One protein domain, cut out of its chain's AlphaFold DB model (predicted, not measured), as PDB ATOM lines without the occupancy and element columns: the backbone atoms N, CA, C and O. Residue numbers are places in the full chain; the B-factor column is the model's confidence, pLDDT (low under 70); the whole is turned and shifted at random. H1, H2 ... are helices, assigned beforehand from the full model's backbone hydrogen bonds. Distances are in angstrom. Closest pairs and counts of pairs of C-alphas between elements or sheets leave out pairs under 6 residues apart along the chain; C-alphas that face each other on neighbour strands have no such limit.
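AT A GLANCE: This is residues 11 to 54 and 63 to 115 of the 155 residues of an uncharacterized protein of Spirochaetes bacterium GWF1_41_5 (UniProt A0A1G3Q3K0). Five short helices are strung out along a winding, open chain, and no helix touches another. The longest, H5, stands free at one extreme and H1 at another, while H3 and H4 make a loose corner near the middle. The printed part has 97 residues with five named helices, H1 to H5 in order, and no named strand; it is all helix by class, though helices hold 45 residues. It is extended, with a radius of gyration of the C-alphas of 23.5 A and spans of 62 by 52 by 30 A.

IN THESE COORDINATES: H5, residues 104 to 114, is 15.3 A long and ends at C-alpha 114 (91.245, 139.216, 119.403). H4 is residues 73 to 81, 11.9 A; H3 is residues 63 to 69, 9.9 A; H2 is residues 37 to 45, 12.2 A. H1, residues 11 to 19, 12.1 A, begins at C-alpha 11 (133.554, 159.277, 139.829).

HOW THE PARTS SIT: H5 and H4 are apart. H4 and H3 are close but not clearly touching, about perpendicular at 85 degrees; their closest C-alphas, Ile 75 and Tyr 69, are 7.1 A apart. H2 and H1 are apart. In H1 to H5 every O i to N i+4 pair is within hydrogen-bond range.

THE WHOLE: The farthest C-alphas, Gly 33 and His 113, are 62.4 A apart. Residues 55 to 62 are cut out, with 16.0 A between C-alphas 54 and 63. Links H1 to H2 and H4 to H5 are long. Residues 49 to 54 and 63 to 71 have pLDDT under 70.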
ATOM      1  N   ASN A  11     132.984 159.916 141.017       93.69
ATOM      2  CA  ASN A  11     133.554 159.277 139.829       93.69
ATOM      3  C   ASN A  11     134.679 158.302 140.185       93.69
ATOM      4  O   ASN A  11     134.711 157.195 139.647       93.69
ATOM      5  N   ASP A  12     135.553 158.666 141.125       90.81
ATOM      6  CA  ASP A  12     136.641 157.785 141.566       90.81
ATOM      7  C   ASP A  12     136.097 156.554 142.292       90.81
ATOM      8  O   ASP A  12     136.630 155.458 142.140       90.81
ATOM      9  N   PHE A  13     134.987 156.707 143.020       90.88
ATOM     10  CA  PHE A  13     134.285 155.591 143.641       90.88
ATOM     11  C   PHE A  13     133.778 154.601 142.591       90.88
ATOM     12  O   PHE A  13     134.005 153.400 142.715       90.88
ATOM     13  N   ILE A  14     133.119 155.096 141.538       92.88
ATOM     14  CA  ILE A  14     132.631 154.249 140.444       92.88
ATOM     15  C   ILE A  14     133.809 153.582 139.730       92.88
ATOM     16  O   ILE A  14     133.743 152.385 139.451       92.88
ATOM     17  N   ALA A  15     134.900 154.305 139.472       89.56
ATOM     18  CA  ALA A  15     136.087 153.749 138.828       89.56
ATOM     19  C   ALA A  15     136.731 152.641 139.678       89.56
ATOM     20  O   ALA A  15     136.960 151.542 139.179       89.56
ATOM     21  N   ALA A  16     136.938 152.880 140.974       88.12
ATOM     22  CA  ALA A  16     137.483 151.887 141.899       88.12
ATOM     23  C   ALA A  16     136.564 150.660 142.036       88.12
ATOM     24  O   ALA A  16     137.030 149.521 142.030       88.12
ATOM     25  N   LEU A  17     135.246 150.878 142.094       89.88
ATOM     26  CA  LEU A  17     134.259 149.804 142.176       89.88
ATOM     27  C   LEU A  17     134.238 148.950 140.902       89.88
ATOM     28  O   LEU A  17     134.217 147.721 140.967       89.88
ATOM     29  N   THR A  18     134.241 149.597 139.737       89.06
ATOM     30  CA  THR A  18     134.176 148.917 138.437       89.06
ATOM     31  C   THR A  18     135.501 148.271 138.038       89.06
ATOM     32  O   THR A  18     135.471 147.289 137.304       89.06
ATOM     33  N   ALA A  19     136.641 148.710 138.585       85.75
ATOM     34  CA  ALA A  19     137.945 148.068 138.382       85.75
ATOM     35  C   ALA A  19     138.000 146.617 138.893       85.75
ATOM     36  O   ALA A  19     138.793 145.813 138.405       85.75
ATOM     37  N   HIS A  20     137.148 146.254 139.857       83.75
ATOM     38  CA  HIS A  20     137.012 144.869 140.309       83.75
ATOM     39  C   HIS A  20     136.176 143.993 139.370       83.75
ATOM     40  O   HIS A  20     136.190 142.771 139.528       83.75
ATOM     41  N   ILE A  21     135.448 144.581 138.415       85.75
ATOM     42  CA  ILE A  21     134.636 143.856 137.437       85.75
ATOM     43  C   ILE A  21     135.549 143.484 136.253       85.75
ATOM     44  O   ILE A  21     135.985 144.366 135.517       85.75
ATOM     45  N   PRO A  22     135.849 142.191 136.041       80.56
ATOM     46  CA  PRO A  22     136.624 141.713 134.903       80.56
ATOM     47  C   PRO A  22     135.973 142.070 133.567       80.56
ATOM     48  O   PRO A  22     134.750 142.196 133.451       80.56
ATOM     49  N   GLU A  23     136.793 142.136 132.523       79.94
ATOM     50  CA  GLU A  23     136.316 142.407 131.173       79.94
ATOM     51  C   GLU A  23     135.371 141.310 130.660       79.94
ATOM     52  O   GLU A  23     135.355 140.157 131.113       79.94
ATOM     53  N   ARG A  24     134.574 141.655 129.645       71.00
ATOM     54  CA  ARG A  24     133.659 140.709 129.004       71.00
ATOM     55  C   ARG A  24     134.447 139.495 128.484       71.00
ATOM     56  O   ARG A  24     135.340 139.642 127.660       71.00
ATOM     57  N   HIS A  25     134.035 138.297 128.908       76.62
ATOM     58  CA  HIS A  25     134.664 136.987 128.639       76.62
ATOM     59  C   HIS A  25     135.921 136.658 129.457       76.62
ATOM     60  O   HIS A  25     136.487 135.572 129.287       76.62
ATOM     61  N   GLN A  26     136.329 137.519 130.387       78.12
ATOM     62  CA  GLN A  26     137.354 137.173 131.360       78.12
ATOM     63  C   GLN A  26     136.749 136.266 132.443       78.12
ATOM     64  O   GLN A  26     135.633 136.472 132.924       78.12
ATOM     65  N   LYS A  27     137.458 135.189 132.791       72.62
ATOM     66  CA  LYS A  27     136.979 134.215 133.779       72.62
ATOM     67  C   LYS A  27     137.229 134.751 135.187       72.62
ATOM     68  O   LYS A  27     138.374 134.998 135.545       72.62
ATOM     69  N   TYR A  28     136.171 134.844 135.990       72.62
ATOM     70  CA  TYR A  28     136.232 135.217 137.410       72.62
ATOM     71  C   TYR A  28     136.932 134.149 138.265       72.62
ATOM     72  O   TYR A  28     137.565 134.458 139.268       72.62
ATOM     73  N   THR A  29     136.837 132.880 137.853       74.69
ATOM     74  CA  THR A  29     137.420 131.740 138.569       74.69
ATOM     75  C   THR A  29     138.375 130.988 137.654       74.69
ATOM     76  O   THR A  29     137.968 130.383 136.658       74.69
ATOM     77  N   ASN A  30     139.658 131.011 138.002       77.06
ATOM     78  CA  ASN A  30     140.682 130.232 137.320       77.06
ATOM     79  C   ASN A  30     140.949 128.949 138.107       77.06
ATOM     80  O   ASN A  30     141.464 128.986 139.221       77.06
ATOM     81  N   PHE A  31     140.597 127.807 137.522       80.81
ATOM     82  CA  PHE A  31     140.860 126.506 138.125       80.81
ATOM     83  C   PHE A  31     142.237 125.982 137.705       80.81
ATOM     84  O   PHE A  31     142.487 125.765 136.515       80.81
ATOM     85  N   TYR A  32     143.104 125.714 138.682       81.94
ATOM     86  CA  TYR A  32     144.454 125.186 138.469       81.94
ATOM     87  C   TYR A  32     144.612 123.764 139.014       81.94
ATOM     88  O   TYR A  32     143.782 123.271 139.781       81.94
ATOM     89  N   GLY A  33     145.687 123.091 138.594       88.25
ATOM     90  CA  GLY A  33     146.093 121.794 139.137       88.25
ATOM     91  C   GLY A  33     144.977 120.753 139.091       88.25
ATOM     92  O   GLY A  33     144.413 120.484 138.028       88.25
ATOM     93  N   TYR A  34     144.637 120.180 140.248       82.12
ATOM     94  CA  TYR A  34     143.618 119.134 140.388       82.12
ATOM     95  C   TYR A  34     142.218 119.568 139.921       82.12
ATOM     96  O   TYR A  34     141.481 118.758 139.352       82.12
ATOM     97  N   TYR A  35     141.888 120.851 140.085       79.25
ATOM     98  CA  TYR A  35     140.577 121.411 139.752       79.25
ATOM     99  C   TYR A  35     140.487 121.943 138.313       79.25
ATOM    100  O   TYR A  35     139.395 122.270 137.854       79.25
ATOM    101  N   SER A  36     141.602 122.017 137.573       84.12
ATOM    102  CA  SER A  36     141.594 122.519 136.192       84.12
ATOM    103  C   SER A  36     140.679 121.696 135.273       84.12
ATOM    104  O   SER A  36     140.596 120.472 135.373       84.12
ATOM    105  N   ASN A  37     140.044 122.347 134.294       80.25
ATOM    106  CA  ASN A  37     139.190 121.646 133.323       80.25
ATOM    107  C   ASN A  37     139.951 120.554 132.548       80.25
ATOM    108  O   ASN A  37     139.379 119.516 132.218       80.25
ATOM    109  N   LYS A  38     141.249 120.767 132.286       84.25
ATOM    110  CA  LYS A  38     142.111 119.790 131.607       84.25
ATOM    111  C   LYS A  38     142.315 118.539 132.464       84.25
ATOM    112  O   LYS A  38     142.109 117.435 131.971       84.25
ATOM    113  N   SER A  39     142.694 118.697 133.734       84.62
ATOM    114  CA  SER A  39     142.934 117.567 134.643       84.62
ATOM    115  C   SER A  39     141.647 116.811 134.977       84.62
ATOM    116  O   SER A  39     141.654 115.582 134.975       84.62
ATOM    117  N   ARG A  40     140.521 117.514 135.166       84.19
ATOM    118  CA  ARG A  40     139.191 116.897 135.318       84.19
ATOM    119  C   ARG A  40     138.794 116.086 134.085       84.19
ATOM    120  O   ARG A  40     138.408 114.929 134.212       84.19
ATOM    121  N   GLY A  41     138.959 116.650 132.887       83.44
ATOM    122  CA  GLY A  41     138.653 115.953 131.636       83.44
ATOM    123  C   GLY A  41     139.501 114.694 131.416       83.44
ATOM    124  O   GLY A  41     138.988 113.689 130.929       83.44
ATOM    125  N   LEU A  42     140.782 114.719 131.799       86.94
ATOM    126  CA  LEU A  42     141.657 113.543 131.738       86.94
ATOM    127  C   LEU A  42     141.225 112.451 132.728       86.94
ATOM    128  O   LEU A  42     141.169 111.287 132.344       86.94
ATOM    129  N   ARG A  43     140.851 112.820 133.961       88.00
ATOM    130  CA  ARG A  43     140.326 111.883 134.971       88.00
ATOM    131  C   ARG A  43     139.016 111.233 134.536       88.00
ATOM    132  O   ARG A  43     138.895 110.016 134.617       88.00
ATOM    133  N   ALA A  44     138.095 112.028 133.992       83.06
ATOM    134  CA  ALA A  44     136.833 111.528 133.458       83.06
ATOM    135  C   ALA A  44     137.052 110.513 132.321       83.06
ATOM    136  O   ALA A  44     136.403 109.473 132.292       83.06
ATOM    137  N   LYS A  45     138.011 110.767 131.415       85.94
ATOM    138  CA  LYS A  45     138.381 109.815 130.349       85.94
ATOM    139  C   LYS A  45     139.046 108.543 130.877       85.94
ATOM    140  O   LYS A  45     138.863 107.485 130.290       85.94
ATOM    141  N   ALA A  46     139.811 108.648 131.959       86.81
ATOM    142  CA  ALA A  46     140.444 107.515 132.629       86.81
ATOM    143  C   ALA A  46     139.488 106.736 133.555       86.81
ATOM    144  O   ALA A  46     139.920 105.783 134.197       86.81
ATOM    145  N   GLY A  47     138.211 107.131 133.649       81.56
ATOM    146  CA  GLY A  47     137.223 106.465 134.502       81.56
ATOM    147  C   GLY A  47     137.471 106.650 136.002       81.56
ATOM    148  O   GLY A  47     136.940 105.889 136.804       81.56
ATOM    149  N   VAL A  48     138.275 107.645 136.393       75.75
ATOM    150  CA  VAL A  48     138.500 107.969 137.806       75.75
ATOM    151  C   VAL A  48     137.245 108.670 138.335       75.75
ATOM    152  O   VAL A  48     136.875 109.705 137.768       75.75
ATOM    153  N   PRO A  49     136.595 108.154 139.395       67.31
ATOM    154  CA  PRO A  49     135.420 108.798 139.968       67.31
ATOM    155  C   PRO A  49     135.777 110.205 140.461       67.31
ATOM    156  O   PRO A  49     136.846 110.440 141.032       67.31
ATOM    157  N   GLU A  50     134.895 111.165 140.188       66.06
ATOM    158  CA  GLU A  50     135.030 112.520 140.711       66.06
ATOM    159  C   GLU A  50     134.804 112.458 142.226       66.06
ATOM    160  O   GLU A  50     133.799 111.920 142.682       66.06
ATOM    161  N   ILE A  51     135.771 112.936 143.015       64.44
ATOM    162  CA  ILE A  51     135.592 113.052 144.462       64.44
ATOM    163  C   ILE A  51     134.535 114.137 144.664       64.44
ATOM    164  O   ILE A  51     134.777 115.295 144.319       64.44
ATOM    165  N   GLU A  52     133.366 113.754 145.172       57.94
ATOM    166  CA  GLU A  52     132.292 114.668 145.562       57.94
ATOM    167  C   GLU A  52     132.708 115.449 146.819       57.94
ATOM    168  O   GLU A  52     132.166 115.269 147.907       57.94
ATOM    169  N   GLU A  53     133.708 116.322 146.703       53.94
ATOM    170  CA  GLU A  53     133.902 117.361 147.707       53.94
ATOM    171  C   GLU A  53     132.807 118.404 147.500       53.94
ATOM    172  O   GLU A  53     132.870 119.272 146.628       53.94
ATOM    173  N   ASN A  54     131.758 118.232 148.299       48.31
ATOM    174  CA  ASN A  54     130.570 119.059 148.410       48.31
ATOM    175  C   ASN A  54     130.915 120.483 148.884       48.31
ATOM    176  O   ASN A  54     130.635 120.868 150.018       48.31
ATOM    177  N   ARG A  63     124.219 117.702 135.118       59.66
ATOM    178  CA  ARG A  63     124.223 118.273 133.756       59.66
ATOM    179  C   ARG A  63     123.150 117.683 132.828       59.66
ATOM    180  O   ARG A  63     122.656 118.381 131.942       59.66
ATOM    181  N   GLU A  64     122.784 116.418 133.022       61.94
ATOM    182  CA  GLU A  64     121.695 115.770 132.280       61.94
ATOM    183  C   GLU A  64     120.314 116.330 132.650       61.94
ATOM    184  O   GLU A  64     119.467 116.536 131.779       61.94
ATOM    185  N   GLU A  65     120.111 116.704 133.910       59.28
ATOM    186  CA  GLU A  65     118.897 117.383 134.358       59.28
ATOM    187  C   GLU A  65     118.853 118.827 133.850       59.28
ATOM    188  O   GLU A  65     117.823 119.277 133.353       59.28
ATOM    189  N   GLN A  66     119.988 119.535 133.831       59.88
ATOM    190  CA  GLN A  66     120.079 120.882 133.246       59.88
ATOM    191  C   GLN A  66     119.668 120.913 131.767       59.88
ATOM    192  O   GLN A  66     118.963 121.828 131.333       59.88
ATOM    193  N   LYS A  67     120.055 119.901 130.978       60.16
ATOM    194  CA  LYS A  67     119.600 119.754 129.582       60.16
ATOM    195  C   LYS A  67     118.089 119.523 129.484       60.16
ATOM    196  O   LYS A  67     117.486 119.941 128.496       60.16
ATOM    197  N   LYS A  68     117.484 118.873 130.480       58.03
ATOM    198  CA  LYS A  68     116.035 118.649 130.578       58.03
ATOM    199  C   LYS A  68     115.295 119.951 130.908       58.03
ATOM    200  O   LYS A  68     114.292 120.247 130.265       58.03
ATOM    201  N   TYR A  69     115.837 120.776 131.807       53.38
ATOM    202  CA  TYR A  69     115.282 122.095 132.149       53.38
ATOM    203  C   TYR A  69     115.423 123.125 131.017       53.38
ATOM    204  O   TYR A  69     114.514 123.922 130.801       53.38
ATOM    205  N   ARG A  70     116.502 123.064 130.220       54.72
ATOM    206  CA  ARG A  70     116.687 123.913 129.022       54.72
ATOM    207  C   ARG A  70     115.613 123.720 127.945       54.72
ATOM    208  O   ARG A  70     115.465 124.582 127.090       54.72
ATOM    209  N   LYS A  71     114.887 122.600 127.967       56.12
ATOM    210  CA  LYS A  71     113.855 122.266 126.974       56.12
ATOM    211  C   LYS A  71     112.443 122.689 127.387       56.12
ATOM    212  O   LYS A  71     111.513 122.451 126.625       56.12
ATOM    213  N   ASN A  72     112.260 123.289 128.565       73.50
ATOM    214  CA  ASN A  72     110.932 123.569 129.100       73.50
ATOM    215  C   ASN A  72     110.739 125.077 129.315       73.50
ATOM    216  O   ASN A  72     110.982 125.605 130.399       73.50
ATOM    217  N   TRP A  73     110.326 125.775 128.255       81.25
ATOM    218  CA  TRP A  73     110.101 127.227 128.244       81.25
ATOM    219  C   TRP A  73     109.228 127.708 129.418       81.25
ATOM    220  O   TRP A  73     109.505 128.757 129.992       81.25
ATOM    221  N   ALA A  74     108.242 126.911 129.842       77.69
ATOM    222  CA  ALA A  74     107.363 127.235 130.964       77.69
ATOM    223  C   ALA A  74     108.119 127.354 132.300       77.69
ATOM    224  O   ALA A  74     107.835 128.248 133.094       77.69
ATOM    225  N   ILE A  75     109.135 126.510 132.527       80.62
ATOM    226  CA  ILE A  75     109.990 126.582 133.722       80.62
ATOM    227  C   ILE A  75     110.835 127.858 133.697       80.62
ATOM    228  O   ILE A  75     111.041 128.479 134.737       80.62
ATOM    229  N   LEU A  76     111.315 128.268 132.518       82.12
ATOM    230  CA  LEU A  76     112.085 129.504 132.376       82.12
ATOM    231  C   LEU A  76     111.222 130.735 132.656       82.12
ATOM    232  O   LEU A  76     111.655 131.600 133.413       82.12
ATOM    233  N   ILE A  77     110.000 130.785 132.120       83.19
ATOM    234  CA  ILE A  77     109.057 131.869 132.422       83.19
ATOM    235  C   ILE A  77     108.764 131.909 133.922       83.19
ATOM    236  O   ILE A  77     108.923 132.960 134.530       83.19
ATOM    237  N   LYS A  78     108.464 130.760 134.538       82.94
ATOM    238  CA  LYS A  78     108.230 130.665 135.983       82.94
ATOM    239  C   LYS A  78     109.419 131.128 136.817       82.94
ATOM    240  O   LYS A  78     109.229 131.724 137.863       82.94
ATOM    241  N   LYS A  79     110.647 130.864 136.375       79.12
ATOM    242  CA  LYS A  79     111.849 131.270 137.109       79.12
ATOM    243  C   LYS A  79     112.144 132.767 136.990       79.12
ATOM    244  O   LYS A  79     112.632 133.349 137.947       79.12
ATOM    245  N   VAL A  80     111.914 133.362 135.818       86.50
ATOM    246  CA  VAL A  80     112.237 134.777 135.555       86.50
ATOM    247  C   VAL A  80     111.122 135.703 136.025       86.50
ATOM    248  O   VAL A  80     111.399 136.764 136.571       86.50
ATOM    249  N   TRP A  81     109.875 135.297 135.803       80.81
ATOM    250  CA  TRP A  81     108.693 136.124 136.026       80.81
ATOM    251  C   TRP A  81     107.854 135.668 137.219       80.81
ATOM    252  O   TRP A  81     106.814 136.261 137.464       80.81
ATOM    253  N   GLU A  82     108.252 134.599 137.919       84.31
ATOM    254  CA  GLU A  82     107.519 134.011 139.058       84.31
ATOM    255  C   GLU A  82     106.072 133.572 138.738       84.31
ATOM    256  O   GLU A  82     105.314 133.189 139.626       84.31
ATOM    257  N   VAL A  83     105.695 133.545 137.454       83.94
ATOM    258  CA  VAL A  83     104.358 133.178 136.964       83.94
ATOM    259  C   VAL A  83     104.410 131.832 136.246       83.94
ATOM    260  O   VAL A  83     105.246 131.620 135.370       83.94
ATOM    261  N   ASP A  84     103.495 130.918 136.585       84.94
ATOM    262  CA  ASP A  84     103.349 129.632 135.894       84.94
ATOM    263  C   ASP A  84     102.415 129.772 134.675       84.94
ATOM    264  O   ASP A  84     101.199 129.886 134.851       84.94
ATOM    265  N   PRO A  85     102.936 129.754 133.432       84.62
ATOM    266  CA  PRO A  85     102.121 129.982 132.239       84.62
ATOM    267  C   PRO A  85     101.178 128.813 131.915       84.62
ATOM    268  O   PRO A  85     100.362 128.926 131.003       84.62
ATOM    269  N   LEU A  86     101.294 127.679 132.616       89.00
ATOM    270  CA  LEU A  86     100.403 126.532 132.456       89.00
ATOM    271  C   LEU A  86      99.262 126.523 133.480       89.00
ATOM    272  O   LEU A  86      98.490 125.569 133.495       89.00
ATOM    273  N   LEU A  87      99.121 127.548 134.320       90.75
ATOM    274  CA  LEU A  87      97.966 127.702 135.201       90.75
ATOM    275  C   LEU A  87      97.017 128.758 134.641       90.75
ATOM    276  O   LEU A  87      97.424 129.866 134.301       90.75
ATOM    277  N   CYS A  88      95.729 128.422 134.561       88.38
ATOM    278  CA  CYS A  88      94.720 129.388 134.148       88.38
ATOM    279  C   CYS A  88      94.582 130.495 135.211       88.38
ATOM    280  O   CYS A  88      94.303 130.172 136.369       88.38
ATOM    281  N   PRO A  89      94.684 131.787 134.851       87.19
ATOM    282  CA  PRO A  89      94.584 132.886 135.814       87.19
ATOM    283  C   PRO A  89      93.178 133.046 136.414       87.19
ATOM    284  O   PRO A  89      93.038 133.629 137.484       87.19
ATOM    285  N   SER A  90      92.133 132.533 135.756       89.88
ATOM    286  CA  SER A  90      90.748 132.656 136.233       89.88
ATOM    287  C   SER A  90      90.312 131.510 137.146       89.88
ATOM    288  O   SER A  90      89.560 131.741 138.086       89.88
ATOM    289  N   CYS A  91      90.744 130.273 136.873       93.19
ATOM    290  CA  CYS A  91      90.269 129.086 137.598       93.19
ATOM    291  C   CYS A  91      91.374 128.225 138.228       93.19
ATOM    292  O   CYS A  91      91.060 127.263 138.924       93.19
ATOM    293  N   GLY A  92      92.654 128.516 137.976       89.12
ATOM    294  CA  GLY A  92      93.789 127.763 138.523       89.12
ATOM    295  C   GLY A  92      93.989 126.361 137.936       89.12
ATOM    296  O   GLY A  92      94.881 125.639 138.373       89.12
ATOM    297  N   ALA A  93      93.188 125.953 136.946       91.31
ATOM    298  CA  ALA A  93      93.342 124.657 136.293       91.31
ATOM    299  C   ALA A  93      94.619 124.595 135.436       91.31
ATOM    300  O   ALA A  93      95.044 125.594 134.852       91.31
ATOM    301  N   THR A  94      95.195 123.397 135.312       89.62
ATOM    302  CA  THR A  94      96.369 123.152 134.467       89.62
ATOM    303  C   THR A  94      95.992 123.167 132.985       89.62
ATOM    304  O   THR A  94      95.224 122.318 132.521       89.62
ATOM    305  N   MET A  95      96.557 124.103 132.233       87.12
ATOM    306  CA  MET A  95      96.414 124.245 130.789       87.12
ATOM    307  C   MET A  95      97.393 123.325 130.049       87.12
ATOM    308  O   MET A  95      98.502 123.055 130.513       87.12
ATOM    309  N   LYS A  96      96.988 122.836 128.871       86.38
ATOM    310  CA  LYS A  96      97.837 122.024 127.985       86.38
ATOM    311  C   LYS A  96      98.289 122.859 126.794       86.38
ATOM    312  O   LYS A  96      97.483 123.565 126.196       86.38
ATOM    313  N   MET A  97      99.562 122.739 126.422       83.56
ATOM    314  CA  MET A  97     100.070 123.321 125.180       83.56
ATOM    315  C   MET A  97      99.495 122.548 123.989       83.56
ATOM    316  O   MET A  97      99.670 121.334 123.909       83.56
ATOM    317  N   ILE A  98      98.813 123.249 123.083       88.44
ATOM    318  CA  ILE A  98      98.184 122.640 121.898       88.44
ATOM    319  C   ILE A  98      99.046 122.861 120.651       88.44
ATOM    320  O   ILE A  98      99.213 121.947 119.850       88.44
ATOM    321  N   ALA A  99      99.621 124.055 120.495       86.88
ATOM    322  CA  ALA A  99     100.466 124.408 119.362       86.88
ATOM    323  C   ALA A  99     101.457 125.517 119.741       86.88
ATOM    324  O   ALA A  99     101.223 126.274 120.683       86.88
ATOM    325  N   VAL A 100     102.541 125.622 118.970       87.38
ATOM    326  CA  VAL A 100     103.461 126.766 118.966       87.38
ATOM    327  C   VAL A 100     103.356 127.410 117.588       87.38
ATOM    328  O   VAL A 100     103.488 126.717 116.580       87.38
ATOM    329  N   ILE A 101     103.076 128.711 117.547       90.88
ATOM    330  CA  ILE A 101     102.908 129.483 116.311       90.88
ATOM    331  C   ILE A 101     104.075 130.464 116.225       90.88
ATOM    332  O   ILE A 101     104.230 131.301 117.109       90.88
ATOM    333  N   ASP A 102     104.894 130.349 115.182       91.88
ATOM    334  CA  ASP A 102     106.098 131.167 114.969       91.88
ATOM    335  C   ASP A 102     105.986 132.131 113.774       91.88
ATOM    336  O   ASP A 102     106.769 133.071 113.650       91.88
ATOM    337  N   LYS A 103     105.003 131.924 112.890       92.69
ATOM    338  CA  LYS A 103     104.807 132.739 111.688       92.69
ATOM    339  C   LYS A 103     104.160 134.080 112.026       92.69
ATOM    340  O   LYS A 103     102.993 134.111 112.418       92.69
ATOM    341  N   ALA A 104     104.884 135.171 111.771       89.19
ATOM    342  CA  ALA A 104     104.441 136.543 112.036       89.19
ATOM    343  C   ALA A 104     103.055 136.857 111.444       89.19
ATOM    344  O   ALA A 104     102.181 137.317 112.166       89.19
ATOM    345  N   GLU A 105     102.808 136.497 110.181       92.56
ATOM    346  CA  GLU A 105     101.516 136.738 109.512       92.56
ATOM    347  C   GLU A 105     100.330 136.042 110.201       92.56
ATOM    348  O   GLU A 105      99.198 136.522 110.174       92.56
ATOM    349  N   VAL A 106     100.567 134.865 110.791       93.81
ATOM    350  CA  VAL A 106      99.533 134.105 111.506       93.81
ATOM    351  C   VAL A 106      99.299 134.721 112.880       93.81
ATOM    352  O   VAL A 106      98.151 134.850 113.300       93.81
ATOM    353  N   ILE A 107     100.375 135.124 113.557       91.38
ATOM    354  CA  ILE A 107     100.320 135.817 114.847       91.38
ATOM    355  C   ILE A 107      99.530 137.121 114.703       91.38
ATOM    356  O   ILE A 107      98.601 137.342 115.472       91.38
ATOM    357  N   GLU A 108      99.831 137.926 113.683       92.19
ATOM    358  CA  GLU A 108      99.114 139.165 113.377       92.19
ATOM    359  C   GLU A 108      97.622 138.909 113.167       92.19
ATOM    360  O   GLU A 108      96.795 139.474 113.874       92.19
ATOM    361  N   LYS A 109      97.253 137.978 112.277       95.00
ATOM    362  CA  LYS A 109      95.841 137.632 112.034       95.00
ATOM    363  C   LYS A 109      95.097 137.235 113.312       95.00
ATOM    364  O   LYS A 109      93.956 137.654 113.506       95.00
ATOM    365  N   ILE A 110      95.724 136.429 114.171       94.06
ATOM    366  CA  ILE A 110      95.132 135.989 115.442       94.06
ATOM    367  C   ILE A 110      94.969 137.173 116.396       94.06
ATOM    368  O   ILE A 110      93.888 137.370 116.950       94.06
ATOM    369  N   LEU A 111      96.020 137.971 116.588       93.38
ATOM    370  CA  LEU A 111      96.000 139.095 117.520       93.38
ATOM    371  C   LEU A 111      95.033 140.193 117.069       93.38
ATOM    372  O   LEU A 111      94.303 140.725 117.903       93.38
ATOM    373  N   THR A 112      94.950 140.472 115.768       94.44
ATOM    374  CA  THR A 112      93.985 141.420 115.193       94.44
ATOM    375  C   THR A 112      92.554 140.944 115.418       94.44
ATOM    376  O   THR A 112      91.697 141.737 115.795       94.44
ATOM    377  N   HIS A 113      92.290 139.641 115.272       95.31
ATOM    378  CA  HIS A 113      90.965 139.076 115.542       95.31
ATOM    379  C   HIS A 113      90.546 139.192 117.018       95.31
ATOM    380  O   HIS A 113      89.369 139.392 117.303       95.31
ATOM    381  N   ILE A 114      91.497 139.095 117.954       95.00
ATOM    382  CA  ILE A 114      91.245 139.216 119.403       95.00
ATOM    383  C   ILE A 114      91.276 140.695 119.858       95.00
ATOM    384  O   ILE A 114      90.937 141.002 120.998       95.00
ATOM    385  N   GLY A 115      91.652 141.632 118.979       92.12
ATOM    386  CA  GLY A 115      91.793 143.055 119.315       92.12
ATOM    387  C   GLY A 115      93.021 143.370 120.178       92.12
ATOM    388  O   GLY A 115      93.043 144.383 120.868       92.12
TER     389      GLY A 115